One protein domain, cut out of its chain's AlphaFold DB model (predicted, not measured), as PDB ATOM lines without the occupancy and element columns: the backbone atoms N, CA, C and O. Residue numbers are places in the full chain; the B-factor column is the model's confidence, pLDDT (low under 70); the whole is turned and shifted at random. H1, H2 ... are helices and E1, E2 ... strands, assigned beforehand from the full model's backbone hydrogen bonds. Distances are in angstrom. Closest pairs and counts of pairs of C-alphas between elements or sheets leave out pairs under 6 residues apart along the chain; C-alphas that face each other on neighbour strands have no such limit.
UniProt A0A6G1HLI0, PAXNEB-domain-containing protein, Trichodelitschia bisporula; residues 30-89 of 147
ATOM      1  N   ARG A  30     -41.149 -16.967 -43.174       87.31
ATOM      2  CA  ARG A  30     -40.156 -16.415 -44.100       87.31
ATOM      3  C   ARG A  30     -38.857 -16.145 -43.340       87.31
ATOM      4  O   ARG A  30     -38.913 -15.700 -42.195       87.31
ATOM      5  N   PRO A  31     -37.678 -16.415 -43.918       85.88
ATOM      6  CA  PRO A  31     -36.423 -16.023 -43.290       85.88
ATOM      7  C   PRO A  31     -36.297 -14.493 -43.300       85.88
ATOM      8  O   PRO A  31     -36.450 -13.862 -44.346       85.88
ATOM      9  N   SER A  32     -36.014 -13.888 -42.144       81.50
ATOM     10  CA  SER A  32     -35.714 -12.457 -42.060       81.50
ATOM     11  C   SER A  32     -34.385 -12.164 -42.744       81.50
ATOM     12  O   SER A  32     -33.367 -12.793 -42.445       81.50
ATOM     13  N   THR A  33     -34.376 -11.148 -43.603       74.44
ATOM     14  CA  THR A  33     -33.162 -10.622 -44.242       74.44
ATOM     15  C   THR A  33     -32.226  -9.937 -43.249       74.44
ATOM     16  O   THR A  33     -31.037  -9.812 -43.520       74.44
ATOM     17  N   THR A  34     -32.753  -9.487 -42.106       76.38
ATOM     18  CA  THR A  34     -32.041  -8.605 -41.170       76.38
ATOM     19  C   THR A  34     -31.536  -9.344 -39.933       76.38
ATOM     20  O   THR A  34     -30.526  -8.946 -39.361       76.38
ATOM     21  N   HIS A  35     -32.222 -10.403 -39.488       70.94
ATOM     22  CA  HIS A  35     -31.948 -10.995 -38.171       70.94
ATOM     23  C   HIS A  35     -31.685 -12.505 -38.157       70.94
ATOM     24  O   HIS A  35     -31.661 -13.101 -37.084       70.94
ATOM     25  N   SER A  36     -31.493 -13.153 -39.314       80.06
ATOM     26  CA  SER A  36     -31.288 -14.617 -39.443       80.06
ATOM     27  C   SER A  36     -32.362 -15.491 -38.767       80.06
ATOM     28  O   SER A  36     -32.209 -16.702 -38.634       80.06
ATOM     29  N   ARG A  37     -33.473 -14.879 -38.346       84.69
ATOM     30  CA  ARG A  37     -34.585 -15.507 -37.639       84.69
ATOM     31  C   ARG A  37     -35.763 -15.648 -38.585       84.69
ATOM     32  O   ARG A  37     -35.985 -14.803 -39.448       84.69
ATOM     33  N   THR A  38     -36.538 -16.703 -38.411       89.38
ATOM     34  CA  THR A  38     -37.799 -16.892 -39.126       89.38
ATOM     35  C   THR A  38     -38.852 -15.922 -38.597       89.38
ATOM     36  O   THR A  38     -39.069 -15.835 -37.383       89.38
ATOM     37  N   THR A  39     -39.508 -15.200 -39.496       91.56
ATOM     38  CA  THR A  39     -40.623 -14.292 -39.208       91.56
ATOM     39  C   THR A  39     -41.916 -14.832 -39.807       91.56
ATOM     40  O   THR A  39     -41.895 -15.605 -40.767       91.56
ATOM     41  N   THR A  40     -43.042 -14.416 -39.239       92.81
ATOM     42  CA  THR A  40     -44.387 -14.614 -39.786       92.81
ATOM     43  C   THR A  40     -45.039 -13.258 -40.039       92.81
ATOM     44  O   THR A  40     -44.756 -12.295 -39.322       92.81
ATOM     45  N   SER A  41     -45.894 -13.167 -41.057       92.25
ATOM     46  CA  SER A  41     -46.638 -11.935 -41.333       92.25
ATOM     47  C   SER A  41     -47.654 -11.662 -40.230       92.25
ATOM     48  O   SER A  41     -48.234 -12.584 -39.659       92.25
ATOM     49  N   THR A  42     -47.889 -10.384 -39.939       93.38
ATOM     50  CA  THR A  42     -48.945  -9.972 -39.012       93.38
ATOM     51  C   THR A  42     -50.321  -9.815 -39.672       93.38
ATOM     52  O   THR A  42     -51.272  -9.407 -39.009       93.38
ATOM     53  N   GLY A  43     -50.433 -10.078 -40.979       92.00
ATOM     54  CA  GLY A  43     -51.640  -9.818 -41.774       92.00
ATOM     55  C   GLY A  43     -51.803  -8.349 -42.187       92.00
ATOM     56  O   GLY A  43     -52.695  -8.016 -42.965       92.00
ATOM     57  N   THR A  44     -50.928  -7.453 -41.711       92.50
ATOM     58  CA  THR A  44     -50.919  -6.032 -42.090       92.50
ATOM     59  C   THR A  44     -49.553  -5.616 -42.652       92.50
ATOM     60  O   THR A  44     -48.583  -5.462 -41.907       92.50
ATOM     61  N   PRO A  45     -49.446  -5.359 -43.973       91.31
ATOM     62  CA  PRO A  45     -48.162  -5.054 -44.613       91.31
ATOM     63  C   PRO A  45     -47.464  -3.797 -44.077       91.31
ATOM     64  O   PRO A  45     -46.244  -3.673 -44.172       91.31
ATOM     65  N   SER A  46     -48.223  -2.832 -43.553       92.31
ATOM     66  CA  SER A  46     -47.682  -1.619 -42.935       92.31
ATOM     67  C   SER A  46     -47.017  -1.910 -41.590       92.31
ATOM     68  O   SER A  46     -45.919  -1.410 -41.340       92.31
ATOM     69  N   LEU A  47     -47.638  -2.745 -40.753       92.62
ATOM     70  CA  LEU A  47     -47.087  -3.156 -39.464       92.62
ATOM     71  C   LEU A  47     -45.847  -4.032 -39.656       92.62
ATOM     72  O   LEU A  47     -44.832  -3.804 -39.004       92.62
ATOM     73  N   ASP A  48     -45.886  -4.955 -40.619       91.88
ATOM     74  CA  ASP A  48     -44.746  -5.820 -40.945       91.88
ATOM     75  C   ASP A  48     -43.493  -5.021 -41.328       91.88
ATOM     76  O   ASP A  48     -42.376  -5.391 -40.958       91.88
ATOM     77  N   LYS A  49     -43.675  -3.899 -42.035       89.81
ATOM     78  CA  LYS A  49     -42.591  -2.962 -42.360       89.81
ATOM     79  C   LYS A  49     -42.111  -2.195 -41.131       89.81
ATOM     80  O   LYS A  49     -40.907  -2.022 -40.964       89.81
ATOM     81  N   LEU A  50     -43.032  -1.750 -40.276       91.88
ATOM     82  CA  LEU A  50     -42.719  -0.962 -39.082       91.88
ATOM     83  C   LEU A  50     -41.922  -1.759 -38.042       91.88
ATOM     84  O   LEU A  50     -41.069  -1.193 -37.367       91.88
ATOM     85  N   LEU A  51     -42.133  -3.075 -37.961       88.50
ATOM     86  CA  LEU A  51     -41.349  -3.957 -37.093       88.50
ATOM     87  C   LEU A  51     -39.867  -4.050 -37.506       88.50
ATOM     88  O   LEU A  51     -39.052  -4.524 -36.722       88.50
ATOM     89  N   GLY A  52     -39.490  -3.618 -38.717       79.31
ATOM     90  CA  GLY A  52     -38.088  -3.538 -39.153       79.31
ATOM     91  C   GLY A  52     -37.397  -4.890 -39.382       79.31
ATOM     92  O   GLY A  52     -36.225  -4.939 -39.751       79.31
ATOM     93  N   LEU A  53     -38.119  -6.001 -39.216       75.38
ATOM     94  CA  LEU A  53     -37.606  -7.364 -39.401       75.38
ATOM     95  C   LEU A  53     -37.748  -7.865 -40.852       75.38
ATOM     96  O   LEU A  53     -37.404  -9.012 -41.151       75.38
ATOM     97  N   GLY A  54     -38.245  -7.011 -41.752       67.62
ATOM     98  CA  GLY A  54     -38.363  -7.241 -43.195       67.62
ATOM     99  C   GLY A  54     -39.671  -7.908 -43.628       67.62
ATOM    100  O   GLY A  54     -40.235  -7.514 -44.644       67.62
ATOM    101  N   ALA A  55     -40.172  -8.882 -42.860       77.31
ATOM    102  CA  ALA A  55     -41.327  -9.699 -43.248       77.31
ATOM    103  C   ALA A  55     -42.267 -10.058 -42.078       77.31
ATOM    104  O   ALA A  55     -42.845 -11.145 -42.066       77.31
ATOM    105  N   GLY A  56     -42.391  -9.169 -41.087       89.75
ATOM    106  CA  GLY A  56     -43.334  -9.318 -39.974       89.75
ATOM    107  C   GLY A  56     -42.692  -9.626 -38.625       89.75
ATOM    108  O   GLY A  56     -41.598  -9.152 -38.320       89.75
ATOM    109  N   LEU A  57     -43.392 -10.387 -37.791       92.19
ATOM    110  CA  LEU A  57     -43.014 -10.678 -36.410       92.19
ATOM    111  C   LEU A  57     -42.095 -11.905 -36.329       92.19
ATOM    112  O   LEU A  57     -42.383 -12.950 -36.909       92.19
ATOM    113  N   ALA A  58     -40.994 -11.814 -35.584       91.88
ATOM    114  CA  ALA A  58     -40.086 -12.943 -35.377       91.88
ATOM    115  C   ALA A  58     -40.707 -14.050 -34.502       91.88
ATOM    116  O   ALA A  58     -41.260 -13.775 -33.436       91.88
ATOM    117  N   LEU A  59     -40.548 -15.318 -34.896       90.56
ATOM    118  CA  LEU A  59     -41.074 -16.460 -34.133       90.56
ATOM    119  C   LEU A  59     -40.436 -16.552 -32.750       90.56
ATOM    120  O   LEU A  59     -39.214 -16.584 -32.665       90.56
ATOM    121  N   GLY A  60     -41.233 -16.667 -31.685       90.75
ATOM    122  CA  GLY A  60     -40.758 -16.662 -30.293       90.75
ATOM    123  C   GLY A  60     -40.545 -15.253 -29.729       90.75
ATOM    124  O   GLY A  60     -39.724 -15.061 -28.834       90.75
ATOM    125  N   THR A  61     -41.211 -14.255 -30.307       91.75
ATOM    126  CA  THR A  61     -41.346 -12.912 -29.735       91.75
ATOM    127  C   THR A  61     -42.816 -12.620 -29.467       91.75
ATOM    128  O   THR A  61     -43.695 -13.262 -30.039       91.75
ATOM    129  N   SER A  62     -43.077 -11.662 -28.584       93.31
ATOM    130  CA  SER A  62     -44.416 -11.165 -28.283       93.31
ATOM    131  C   SER A  62     -44.525  -9.702 -28.694       93.31
ATOM    132  O   SER A  62     -43.603  -8.925 -28.445       93.31
ATOM    133  N   LEU A  63     -45.662  -9.323 -29.269       93.62
ATOM    134  CA  LEU A  63     -45.992  -7.943 -29.606       93.62
ATOM    135  C   LEU A  63     -47.082  -7.443 -28.655       93.62
ATOM    136  O   LEU A  63     -48.134  -8.070 -28.545       93.62
ATOM    137  N   LEU A  64     -46.838  -6.318 -27.983       94.94
ATOM    138  CA  LEU A  64     -47.837  -5.625 -27.171       94.94
ATOM    139  C   LEU A  64     -48.359  -4.417 -27.953       94.94
ATOM    140  O   LEU A  64     -47.574  -3.566 -28.367       94.94
ATOM    141  N   LEU A  65     -49.676  -4.343 -28.136       94.00
ATOM    142  CA  LEU A  65     -50.345  -3.203 -28.758       94.00
ATOM    143  C   LEU A  65     -51.052  -2.395 -27.673       94.00
ATOM    144  O   LEU A  65     -51.965  -2.897 -27.020       94.00
ATOM    145  N   GLN A  66     -50.621  -1.151 -27.482       94.81
ATOM    146  CA  GLN A  66     -51.284  -0.207 -26.593       94.81
ATOM    147  C   GLN A  66     -52.122   0.759 -27.424       94.81
ATOM    148  O   GLN A  66     -51.623   1.392 -28.351       94.81
ATOM    149  N   GLU A  67     -53.389   0.889 -27.058       95.12
ATOM    150  CA  GLU A  67     -54.322   1.832 -27.657       95.12
ATOM    151  C   GLU A  67     -54.767   2.844 -26.602       95.12
ATOM    152  O   GLU A  67     -54.979   2.497 -25.440       95.12
ATOM    153  N   SER A  68     -54.856   4.112 -26.998       95.38
ATOM    154  CA  SER A  68     -55.327   5.189 -26.134       95.38
ATOM    155  C   SER A  68     -56.743   5.579 -26.538       95.38
ATOM    156  O   SER A  68     -56.979   5.904 -27.698       95.38
ATOM    157  N   GLY A  69     -57.660   5.622 -25.571       93.25
ATOM    158  CA  GLY A  69     -59.056   6.001 -25.791       93.25
ATOM    159  C   GLY A  69     -59.998   4.802 -25.887       93.25
ATOM    160  O   GLY A  69     -59.750   3.760 -25.291       93.25
ATOM    161  N   THR A  70     -61.109   4.989 -26.601       91.31
ATOM    162  CA  THR A  70     -62.205   4.011 -26.752       91.31
ATOM    163  C   THR A  70     -62.303   3.456 -28.174       91.31
ATOM    164  O   THR A  70     -63.375   3.041 -28.608       91.31
ATOM    165  N   THR A  71     -61.230   3.563 -28.951       94.06
ATOM    166  CA  THR A  71     -61.169   3.027 -30.310       94.06
ATOM    167  C   THR A  71     -60.813   1.538 -30.270       94.06
ATOM    168  O   THR A  71     -60.311   1.047 -29.262       94.06
ATOM    169  N   ASP A  72     -61.109   0.822 -31.357       91.38
ATOM    170  CA  ASP A  72     -60.895  -0.630 -31.482       91.38
ATOM    171  C   ASP A  72     -59.815  -0.969 -32.535       91.38
ATOM    172  O   ASP A  72     -59.877  -2.001 -33.215       91.38
ATOM    173  N   PHE A  73     -58.815  -0.104 -32.728       93.62
ATOM    174  CA  PHE A  73     -57.770  -0.314 -33.736       93.62
ATOM    175  C   PHE A  73     -56.835  -1.466 -33.371       93.62
ATOM    176  O   PHE A  73     -56.510  -2.285 -34.235       93.62
ATOM    177  N   ALA A  74     -56.428  -1.585 -32.106       94.12
ATOM    178  CA  ALA A  74     -55.597  -2.700 -31.653       94.12
ATOM    179  C   ALA A  74     -56.343  -4.027 -31.815       94.12
ATOM    180  O   ALA A  74     -55.767  -5.021 -32.259       94.12
ATOM    181  N   ARG A  75     -57.650  -4.026 -31.540       92.12
ATOM    182  CA  ARG A  75     -58.518  -5.185 -31.755       92.12
ATOM    183  C   ARG A  75     -58.615  -5.565 -33.234       92.12
ATOM    184  O   ARG A  75     -58.570  -6.753 -33.549       92.12
ATOM    185  N   ALA A  76     -58.709  -4.594 -34.142       93.44
ATOM    186  CA  ALA A  76     -58.689  -4.861 -35.579       93.44
ATOM    187  C   ALA A  76     -57.355  -5.490 -36.029       93.44
ATOM    188  O   ALA A  76     -57.371  -6.478 -36.763       93.44
ATOM    189  N   LEU A  77     -56.219  -4.984 -35.532       94.62
ATOM    190  CA  LEU A  77     -54.891  -5.550 -35.810       94.62
ATOM    191  C   LEU A  77     -54.751  -6.989 -35.283       94.62
ATOM    192  O   LEU A  77     -54.263  -7.869 -35.993       94.62
ATOM    193  N   LEU A  78     -55.230  -7.258 -34.065       94.44
ATOM    194  CA  LEU A  78     -55.272  -8.615 -33.507       94.44
ATOM    195  C   LEU A  78     -56.160  -9.547 -34.344       94.44
ATOM    196  O   LEU A  78     -55.809 -10.705 -34.564       94.44
ATOM    197  N   GLY A  79     -57.282  -9.036 -34.853       94.69
ATOM    198  CA  GLY A  79     -58.172  -9.767 -35.749       94.69
ATOM    199  C   GLY A  79     -57.498 -10.159 -37.062       94.69
ATOM    200  O   GLY A  79     -57.591 -11.312 -37.491       94.69
ATOM    201  N   THR A  80     -56.751  -9.233 -37.671       94.75
ATOM    202  CA  THR A  80     -55.950  -9.524 -38.871       94.75
ATOM    203  C   THR A  80     -54.828 -10.518 -38.587       94.75
ATOM    204  O   THR A  80     -54.609 -11.411 -39.397       94.75
ATOM    205  N   TYR A  81     -54.190 -10.440 -37.414       95.06
ATOM    206  CA  TYR A  81     -53.146 -11.383 -37.003       95.06
ATOM    207  C   TYR A  81     -53.685 -12.809 -36.860       95.06
ATOM    208  O   TYR A  81     -53.108 -13.764 -37.379       95.06
ATOM    209  N   ALA A  82     -54.833 -12.952 -36.197       95.19
ATOM    210  CA  ALA A  82     -55.512 -14.234 -36.057       95.19
ATOM    211  C   ALA A  82     -55.966 -14.790 -37.415       95.19
ATOM    212  O   ALA A  82     -55.792 -15.976 -37.687       95.19
ATOM    213  N   SER A  83     -56.506 -13.935 -38.285       94.81
ATOM    214  CA  SER A  83     -56.969 -14.344 -39.618       94.81
ATOM    215  C   SER A  83     -55.813 -14.786 -40.514       94.81
ATOM    216  O   SER A  83     -55.927 -15.802 -41.194       94.81
ATOM    217  N   GLU A  84     -54.676 -14.089 -40.458       93.56
ATOM    218  CA  GLU A  84     -53.448 -14.480 -41.156       93.56
ATOM    219  C   GLU A  84     -52.962 -15.860 -40.689       93.56
ATOM    220  O   GLU A  84     -52.682 -16.726 -41.516       93.56
ATOM    221  N   GLY A  85     -52.954 -16.110 -39.375       93.56
ATOM    222  CA  GLY A  85     -52.617 -17.424 -38.821       93.56
ATOM    223  C   GLY A  85     -53.545 -18.533 -39.329       93.56
ATOM    224  O   GLY A  85     -53.073 -19.590 -39.743       93.56
ATOM    225  N   ILE A  86     -54.856 -18.280 -39.383       94.00
ATOM    226  CA  ILE A  86     -55.839 -19.238 -39.916       94.00
ATOM    227  C   ILE A  86     -55.578 -19.525 -41.404       94.00
ATOM    228  O   ILE A  86     -55.568 -20.689 -41.807       94.00
ATOM    229  N   LEU A  87     -55.324 -18.493 -42.216       92.94
ATOM    230  CA  LEU A  87     -55.041 -18.639 -43.651       92.94
ATOM    231  C   LEU A  87     -53.750 -19.418 -43.921       92.94
ATOM    232  O   LEU A  87     -53.668 -20.168 -44.892       92.94
ATOM    233  N   GLN A  88     -52.751 -19.269 -43.054       91.31
ATOM    234  CA  GLN A  88     -51.484 -19.996 -43.133       91.31
ATOM    235  C   GLN A  88     -51.572 -21.432 -42.581       91.31
ATOM    236  O   GLN A  88     -50.601 -22.185 -42.684       91.31
ATOM    237  N   GLY A  89     -52.714 -21.829 -42.009       92.50
ATOM    238  CA  GLY A  89     -52.911 -23.142 -41.392       92.50
ATOM    239  C   GLY A  89     -52.264 -23.279 -40.009       92.50
ATOM    240  O   GLY A  89     -51.943 -24.389 -39.587       92.50
TER     241      GLY A  89
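This is residues 30 to 89 of the 147 residues of the protein "PAXNEB-domain-containing protein" of Trichodelitschia bisporula (UniProt A0A6G1HLI0). From the first residue, a small head of loops, residues 30 to 58, holds the strand E1 and the short helix H1; a long loop then runs out and turns into the longer helix H2, which slants back. The 60 printed residues carry E1, H1 and H2 in that order; the class is mostly helix, with under half of the residues in named elements. The whole is only just compact, close to loose, with a radius of gyration of the C-alphas of 12.0 A, and elongated, 38 by 24 by 19 A.

Look first at E1, residues 38 to 40, which pairs with no named strand: residues 30 to 31 pair antiparallel with 38 to 39, and 57 to 58 with 39 to 40. A tight link leads to H1, residues 45 to 50. H2, residues 73 to 87, is apart from E1 and from H1, and E1 and H1 are apart. In H1 and H2 every O i to N i+4 pair is within hydrogen-bond range.

Find C-alpha 38 at (-37.799, -16.892, -39.126), where E1 begins. H1 spans 8.8 A. H2 runs 21.0 A to C-alpha 87 at (-55.041, -18.639, -43.651).

The C-alphas of Ser 36 and Thr 70, the two farthest apart, are 38.3 A apart. The printed part has no cut; the link from H1 to H2 is long, and residue 54 is under 70 in pLDDT.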